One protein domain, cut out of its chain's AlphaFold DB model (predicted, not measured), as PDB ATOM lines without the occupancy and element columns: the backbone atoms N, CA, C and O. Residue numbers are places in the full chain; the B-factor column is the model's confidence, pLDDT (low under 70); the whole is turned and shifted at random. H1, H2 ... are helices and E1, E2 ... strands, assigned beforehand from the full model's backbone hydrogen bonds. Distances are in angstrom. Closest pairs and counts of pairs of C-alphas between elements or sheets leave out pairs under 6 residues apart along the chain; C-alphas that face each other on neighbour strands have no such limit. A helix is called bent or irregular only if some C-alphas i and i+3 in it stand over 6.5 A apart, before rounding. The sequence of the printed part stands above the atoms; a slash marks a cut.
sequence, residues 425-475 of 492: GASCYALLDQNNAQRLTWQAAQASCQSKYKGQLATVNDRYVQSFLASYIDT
ATOM      1  N   GLY A 425      84.792  60.398  11.168       76.12
ATOM      2  CA  GLY A 425      86.029  59.854  10.609       76.12
ATOM      3  C   GLY A 425      85.826  58.417  10.122       76.12
ATOM      4  O   GLY A 425      84.897  58.151   9.368       76.12
ATOM      5  N   ALA A 426      86.685  57.501  10.573       80.44
ATOM      6  CA  ALA A 426      86.606  56.068  10.271       80.44
ATOM      7  C   ALA A 426      85.912  55.255  11.387       80.44
ATOM      8  O   ALA A 426      86.140  54.053  11.508       80.44
ATOM      9  N   SER A 427      85.121  55.897  12.254       84.38
ATOM     10  CA  SER A 427      84.529  55.256  13.435       84.38
ATOM     11  C   SER A 427      83.041  55.569  13.580       84.38
ATOM     12  O   SER A 427      82.574  56.641  13.196       84.38
ATOM     13  N   CYS A 428      82.305  54.634  14.179       83.25
ATOM     14  CA  CYS A 428      80.904  54.796  14.559       83.25
ATOM     15  C   CYS A 428      80.809  54.938  16.081       83.25
ATOM     16  O   CYS A 428      81.373  54.129  16.816       83.25
ATOM     17  N   TYR A 429      80.077  55.943  16.551       82.38
ATOM     18  CA  TYR A 429      79.896  56.240  17.969       82.38
ATOM     19  C   TYR A 429      78.436  56.054  18.350       82.38
ATOM     20  O   TYR A 429      77.547  56.448  17.604       82.38
ATOM     21  N   ALA A 430      78.162  55.505  19.524       80.19
ATOM     22  CA  ALA A 430      76.802  55.396  20.026       80.19
ATOM     23  C   ALA A 430      76.726  55.934  21.447       80.19
ATOM     24  O   ALA A 430      77.507  55.544  22.314       80.19
ATOM     25  N   LEU A 431      75.760  56.819  21.676       77.88
ATOM     26  CA  LEU A 431      75.409  57.263  23.014       77.88
ATOM     27  C   LEU A 431      74.373  56.291  23.570       77.88
ATOM     28  O   LEU A 431      73.256  56.198  23.066       77.88
ATOM     29  N   LEU A 432      74.773  55.536  24.586       77.00
ATOM     30  CA  LEU A 432      73.932  54.538  25.234       77.00
ATOM     31  C   LEU A 432      73.216  55.189  26.420       77.00
ATOM     32  O   LEU A 432      73.686  55.109  27.549       77.00
ATOM     33  N   ASP A 433      72.114  55.890  26.142       65.56
ATOM     34  CA  ASP A 433      71.318  56.623  27.142       65.56
ATOM     35  C   ASP A 433      69.891  56.089  27.328       65.56
ATOM     36  O   ASP A 433      69.159  56.556  28.200       65.56
ATOM     37  N   GLN A 434      69.459  55.139  26.498       52.84
ATOM     38  CA  GLN A 434      68.038  54.836  26.379       52.84
ATOM     39  C   GLN A 434      67.558  53.937  27.527       52.84
ATOM     40  O   GLN A 434      67.936  52.771  27.631       52.84
ATOM     41  N   ASN A 435      66.661  54.501  28.342       51.09
ATOM     42  CA  ASN A 435      65.750  53.830  29.278       51.09
ATOM     43  C   ASN A 435      66.372  53.181  30.521       51.09
ATOM     44  O   ASN A 435      66.109  52.011  30.788       51.09
ATOM     45  N   ASN A 436      67.134  53.923  31.337       49.91
ATOM     46  CA  ASN A 436      67.644  53.376  32.607       49.91
ATOM     47  C   ASN A 436      68.510  52.112  32.418       49.91
ATOM     48  O   ASN A 436      68.634  51.304  33.341       49.91
ATOM     49  N   ALA A 437      69.134  51.937  31.243       57.78
ATOM     50  CA  ALA A 437      70.247  51.010  31.097       57.78
ATOM     51  C   ALA A 437      71.263  51.386  32.183       57.78
ATOM     52  O   ALA A 437      71.816  52.484  32.145       57.78
ATOM     53  N   GLN A 438      71.360  50.532  33.212       62.72
ATOM     54  CA  GLN A 438      72.060  50.774  34.475       62.72
ATOM     55  C   GLN A 438      73.306  51.618  34.243       62.72
ATOM     56  O   GLN A 438      74.139  51.236  33.431       62.72
ATOM     57  N   ARG A 439      73.453  52.738  34.957       78.62
ATOM     58  CA  ARG A 439      74.737  53.444  35.027       78.62
ATOM     59  C   ARG A 439      75.801  52.416  35.412       78.62
ATOM     60  O   ARG A 439      75.814  51.928  36.539       78.62
ATOM     61  N   LEU A 440      76.620  52.021  34.445       85.94
ATOM     62  CA  LEU A 440      77.614  50.974  34.631       85.94
ATOM     63  C   LEU A 440      78.873  51.581  35.249       85.94
ATOM     64  O   LEU A 440      79.182  52.754  35.035       85.94
ATOM     65  N   THR A 441      79.630  50.772  35.988       90.06
ATOM     66  CA  THR A 441      81.023  51.110  36.306       90.06
ATOM     67  C   THR A 441      81.844  51.152  35.019       90.06
ATOM     68  O   THR A 441      81.441  50.569  34.010       90.06
ATOM     69  N   TRP A 442      83.012  51.796  35.039       91.50
ATOM     70  CA  TRP A 442      83.879  51.868  33.859       91.50
ATOM     71  C   TRP A 442      84.181  50.476  33.274       91.50
ATOM     72  O   TRP A 442      84.014  50.260  32.075       91.50
ATOM     73  N   GLN A 443      84.527  49.492  34.119       92.12
ATOM     74  CA  GLN A 443      84.818  48.127  33.660       92.12
ATOM     75  C   GLN A 443      83.587  47.439  33.060       92.12
ATOM     76  O   GLN A 443      83.695  46.793  32.019       92.12
ATOM     77  N   ALA A 444      82.413  47.590  33.681       90.88
ATOM     78  CA  ALA A 444      81.178  47.019  33.153       90.88
ATOM     79  C   ALA A 444      80.755  47.697  31.839       90.88
ATOM     80  O   ALA A 444      80.285  47.021  30.925       90.88
ATOM     81  N   ALA A 445      80.965  49.010  31.711       90.06
ATOM     82  CA  ALA A 445      80.704  49.756  30.487       90.06
ATOM     83  C   ALA A 445      81.616  49.280  29.348       90.06
ATOM     84  O   ALA A 445      81.118  48.946  28.274       90.06
ATOM     85  N   GLN A 446      82.921  49.141  29.605       92.38
ATOM     86  CA  GLN A 446      83.880  48.595  28.644       92.38
ATOM     87  C   GLN A 446      83.507  47.169  28.210       92.38
ATOM     88  O   GLN A 446      83.433  46.891  27.013       92.38
ATOM     89  N   ALA A 447      83.192  46.283  29.160       91.50
ATOM     90  CA  ALA A 447      82.767  44.914  28.867       91.50
ATOM     91  C   ALA A 447      81.442  44.866  28.084       91.50
ATOM     92  O   ALA A 447      81.257  44.021  27.206       91.50
ATOM     93  N   SER A 448      80.518  45.793  28.352       87.75
ATOM     94  CA  SER A 448      79.266  45.924  27.603       87.75
ATOM     95  C   SER A 448      79.517  46.404  26.170       87.75
ATOM     96  O   SER A 448      78.935  45.846  25.242       87.75
ATOM     97  N   CYS A 449      80.399  47.391  25.967       87.25
ATOM     98  CA  CYS A 449      80.826  47.849  24.639       87.25
ATOM     99  C   CYS A 449      81.489  46.728  23.824       87.25
ATOM    100  O   CYS A 449      81.250  46.622  22.623       87.25
ATOM    101  N   GLN A 450      82.268  45.858  24.465       91.50
ATOM    102  CA  GLN A 450      82.893  44.720  23.791       91.50
ATOM    103  C   GLN A 450      81.871  43.629  23.450       91.50
ATOM    104  O   GLN A 450      81.767  43.209  22.298       91.50
ATOM    105  N   SER A 451      81.072  43.202  24.429       86.75
ATOM    106  CA  SER A 451      80.208  42.019  24.302       86.75
ATOM    107  C   SER A 451      78.936  42.260  23.487       86.75
ATOM    108  O   SER A 451      78.624  41.478  22.593       86.75
ATOM    109  N   LYS A 452      78.198  43.347  23.744       80.06
ATOM    110  CA  LYS A 452      76.897  43.607  23.088       80.06
ATOM    111  C   LYS A 452      77.025  44.222  21.699       80.06
ATOM    112  O   LYS A 452      76.061  44.312  20.947       80.06
ATOM    113  N   TYR A 453      78.214  44.704  21.404       78.19
ATOM    114  CA  TYR A 453      78.384  45.868  20.562       78.19
ATOM    115  C   TYR A 453      79.639  45.754  19.686       78.19
ATOM    116  O   TYR A 453      79.754  46.460  18.687       78.19
ATOM    117  N   LYS A 454      80.540  44.806  19.987       85.69
ATOM    118  CA  LYS A 454      81.778  44.558  19.230       85.69
ATOM    119  C   LYS A 454      82.629  45.825  19.061       85.69
ATOM    120  O   LYS A 454      83.280  46.012  18.038       85.69
ATOM    121  N   GLY A 455      82.591  46.702  20.062       87.38
ATOM    122  CA  GLY A 455      83.330  47.958  20.114       87.38
ATOM    123  C   GLY A 455      84.032  48.144  21.457       87.38
ATOM    124  O   GLY A 455      84.261  47.199  22.206       87.38
ATOM    125  N   GLN A 456      84.364  49.387  21.777       91.56
ATOM    126  CA  GLN A 456      84.998  49.776  23.035       91.56
ATOM    127  C   GLN A 456      84.490  51.150  23.470       91.56
ATOM    128  O   GLN A 456      83.860  51.852  22.675       91.56
ATOM    129  N   LEU A 457      84.760  51.541  24.719       92.00
ATOM    130  CA  LEU A 457      84.545  52.922  25.142       92.00
ATOM    131  C   LEU A 457      85.320  53.884  24.231       92.00
ATOM    132  O   LEU A 457      86.413  53.572  23.756       92.00
ATOM    133  N   ALA A 458      84.735  55.057  23.978       90.88
ATOM    134  CA  ALA A 458      85.243  55.994  22.984       90.88
ATOM    135  C   ALA A 458      86.694  56.412  23.276       90.88
ATOM    136  O   ALA A 458      87.024  56.840  24.385       90.88
ATOM    137  N   THR A 459      87.548  56.314  22.258       90.94
ATOM    138  CA  THR A 459      88.926  56.808  22.293       90.94
ATOM    139  C   THR A 459      88.959  58.238  21.767       90.94
ATOM    140  O   THR A 459      88.527  58.492  20.645       90.94
ATOM    141  N   VAL A 460      89.497  59.169  22.554       89.00
ATOM    142  CA  VAL A 460      89.655  60.576  22.161       89.00
ATOM    143  C   VAL A 460      91.126  60.842  21.860       89.00
ATOM    144  O   VAL A 460      91.898  61.217  22.733       89.00
ATOM    145  N   ASN A 461      91.529  60.584  20.619       84.94
ATOM    146  CA  ASN A 461      92.924  60.681  20.176       84.94
ATOM    147  C   ASN A 461      93.277  62.028  19.526       84.94
ATOM    148  O   ASN A 461      94.451  62.325  19.318       84.94
ATOM    149  N   ASP A 462      92.277  62.839  19.182       79.94
ATOM    150  CA  ASP A 462      92.483  64.172  18.644       79.94
ATOM    151  C   ASP A 462      91.375  65.146  19.073       79.94
ATOM    152  O   ASP A 462      90.292  64.771  19.534       79.94
ATOM    153  N   ARG A 463      91.665  66.440  18.918       74.56
ATOM    154  CA  ARG A 463      90.757  67.523  19.315       74.56
ATOM    155  C   ARG A 463      89.439  67.538  18.538       74.56
ATOM    156  O   ARG A 463      88.455  68.059  19.047       74.56
ATOM    157  N   TYR A 464      89.415  67.012  17.317       80.06
ATOM    158  CA  TYR A 464      88.216  67.009  16.492       80.06
ATOM    159  C   TYR A 464      87.259  65.905  16.949       80.06
ATOM    160  O   TYR A 464      86.054  66.140  17.002       80.06
ATOM    161  N   VAL A 465      87.790  64.753  17.383       83.12
ATOM    162  CA  VAL A 465      87.017  63.708  18.075       83.12
ATOM    163  C   VAL A 465      86.466  64.230  19.407       83.12
ATOM    164  O   VAL A 465      85.288  64.020  19.690       83.12
ATOM    165  N   GLN A 466      87.262  64.973  20.190       85.69
ATOM    166  CA  GLN A 466      86.778  65.624  21.419       85.69
ATOM    167  C   GLN A 466      85.599  66.563  21.129       85.69
ATOM    168  O   GLN A 466      84.563  66.466  21.782       85.69
ATOM    169  N   SER A 467      85.743  67.465  20.154       83.56
ATOM    170  CA  SER A 467      84.682  68.403  19.769       83.56
ATOM    171  C   SER A 467      83.450  67.686  19.219       83.56
ATOM    172  O   SER A 467      82.330  68.051  19.560       83.56
ATOM    173  N   PHE A 468      83.645  66.632  18.424       83.88
ATOM    174  CA  PHE A 468      82.555  65.793  17.947       83.88
ATOM    175  C   PHE A 468      81.765  65.220  19.128       83.88
ATOM    176  O   PHE A 468      80.587  65.532  19.255       83.88
ATOM    177  N   LEU A 469      82.403  64.471  20.033       83.75
ATOM    178  CA  LEU A 469      81.721  63.874  21.185       83.75
ATOM    179  C   LEU A 469      81.040  64.930  22.060       83.75
ATOM    180  O   LEU A 469      79.873  64.761  22.412       83.75
ATOM    181  N   ALA A 470      81.735  66.034  22.349       83.56
ATOM    182  CA  ALA A 470      81.185  67.132  23.132       83.56
ATOM    183  C   ALA A 470      79.899  67.681  22.499       83.56
ATOM    184  O   ALA A 470      78.910  67.804  23.206       83.56
ATOM    185  N   SER A 471      79.851  67.895  21.179       78.31
ATOM    186  CA  SER A 471      78.641  68.417  20.521       78.31
ATOM    187  C   SER A 471      77.402  67.510  20.638       78.31
ATOM    188  O   SER A 471      76.271  67.971  20.597       78.31
ATOM    189  N   TYR A 472      77.556  66.196  20.822       74.06
ATOM    190  CA  TYR A 472      76.391  65.308  20.994       74.06
ATOM    191  C   TYR A 472      76.055  65.036  22.465       74.06
ATOM    192  O   TYR A 472      74.951  64.576  22.766       74.06
ATOM    193  N   ILE A 473      76.985  65.333  23.377       75.69
ATOM    194  CA  ILE A 473      76.842  65.122  24.821       75.69
ATOM    195  C   ILE A 473      76.390  66.400  25.543       75.69
ATOM    196  O   ILE A 473      75.584  66.296  26.461       75.69
ATOM    197  N   ASP A 474      76.839  67.590  25.126       64.19
ATOM    198  CA  ASP A 474      76.679  68.867  25.858       64.19
ATOM    199  C   ASP A 474      75.213  69.329  25.981       64.19
ATOM    200  O   ASP A 474      74.851  70.118  26.849       64.19
ATOM    201  N   THR A 475      74.317  68.767  25.166       58.19
ATOM    202  CA  THR A 475      72.862  68.958  25.311       58.19
ATOM    203  C   THR A 475      72.245  68.169  26.476       58.19
ATOM    204  O   THR A 475      71.039  68.270  26.715       58.19
TER     205      THR A 475
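AT A GLANCE: This is residues 425 to 475 of the 492 residues of the protein "MRC" of Mytilus coruscus (UniProt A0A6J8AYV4). Two short helices, H1 and H2, lie at opposite sides of the model without meeting, joined by a long link, residues 452 to 462; the short strand E1 opens the printed part off to one side, and the loop of residues 433 to 439 between E1 and H1 sticks out. It is an open arrangement, with no two of the named elements touching. The 51 printed residues hold one named strand and two named helices, in the order E1, H1, H2; the class is mostly helix, though under half of the residues are in named elements. The whole is only just compact, close to loose, with a radius of gyration of the C-alphas of 11.8 A, and its C-alphas span 28 by 24 by 16 A.

IN THESE COORDINATES: Start at Gly 425 and go two residues on to find C-alpha 427 at (84.529, 55.256, 13.435), where E1 begins; it covers residues 427 to 429 and is 6.6 A from first to last C-alpha. Next read through residues 430 to 441, a stretch with no named element. At C-alpha 442, (83.879, 51.868, 33.859), you reach H1, residues 442 to 451, which is 14.2 A long from first to last C-alpha. The last element is H2, residues 463 to 473, the longest helix by residues, 15.2 A from its first C-alpha to its last, C-alpha 473 at (76.842, 65.122, 24.821).

HOW THE PARTS SIT: Begin with E1, which pairs with no named strand. E1 and H1 are apart, with no C-alpha of the one within 8 A of the other. E1 and H2 are also apart, but only just, at 8.5 A where they come closest. Go on to the two helices: H1 and H2 are apart, with no C-alpha of the one within 8 A of the other. Neither helix is bent. Look at the backbone O and N atoms of H1 and H2: in both, every O i to N i+4 pair is within hydrogen-bond range.

THE WHOLE: The two C-alphas farthest apart are those of Asn 435 and Asp 462, at 30.6 A, while the first and last printed C-alphas, Gly 425 and Thr 475, are 21.7 A apart. The printed part has no cut. Both links are long: 12 residues from E1 to H1 and 11 from H1 to H2. In the first of them residues 433 to 439 stand free. Check the B-factor column last: the mean pLDDT of the printed part is 80.3, and the model's confidence is low, under 70, at residues 433 to 438 and 474 to 475.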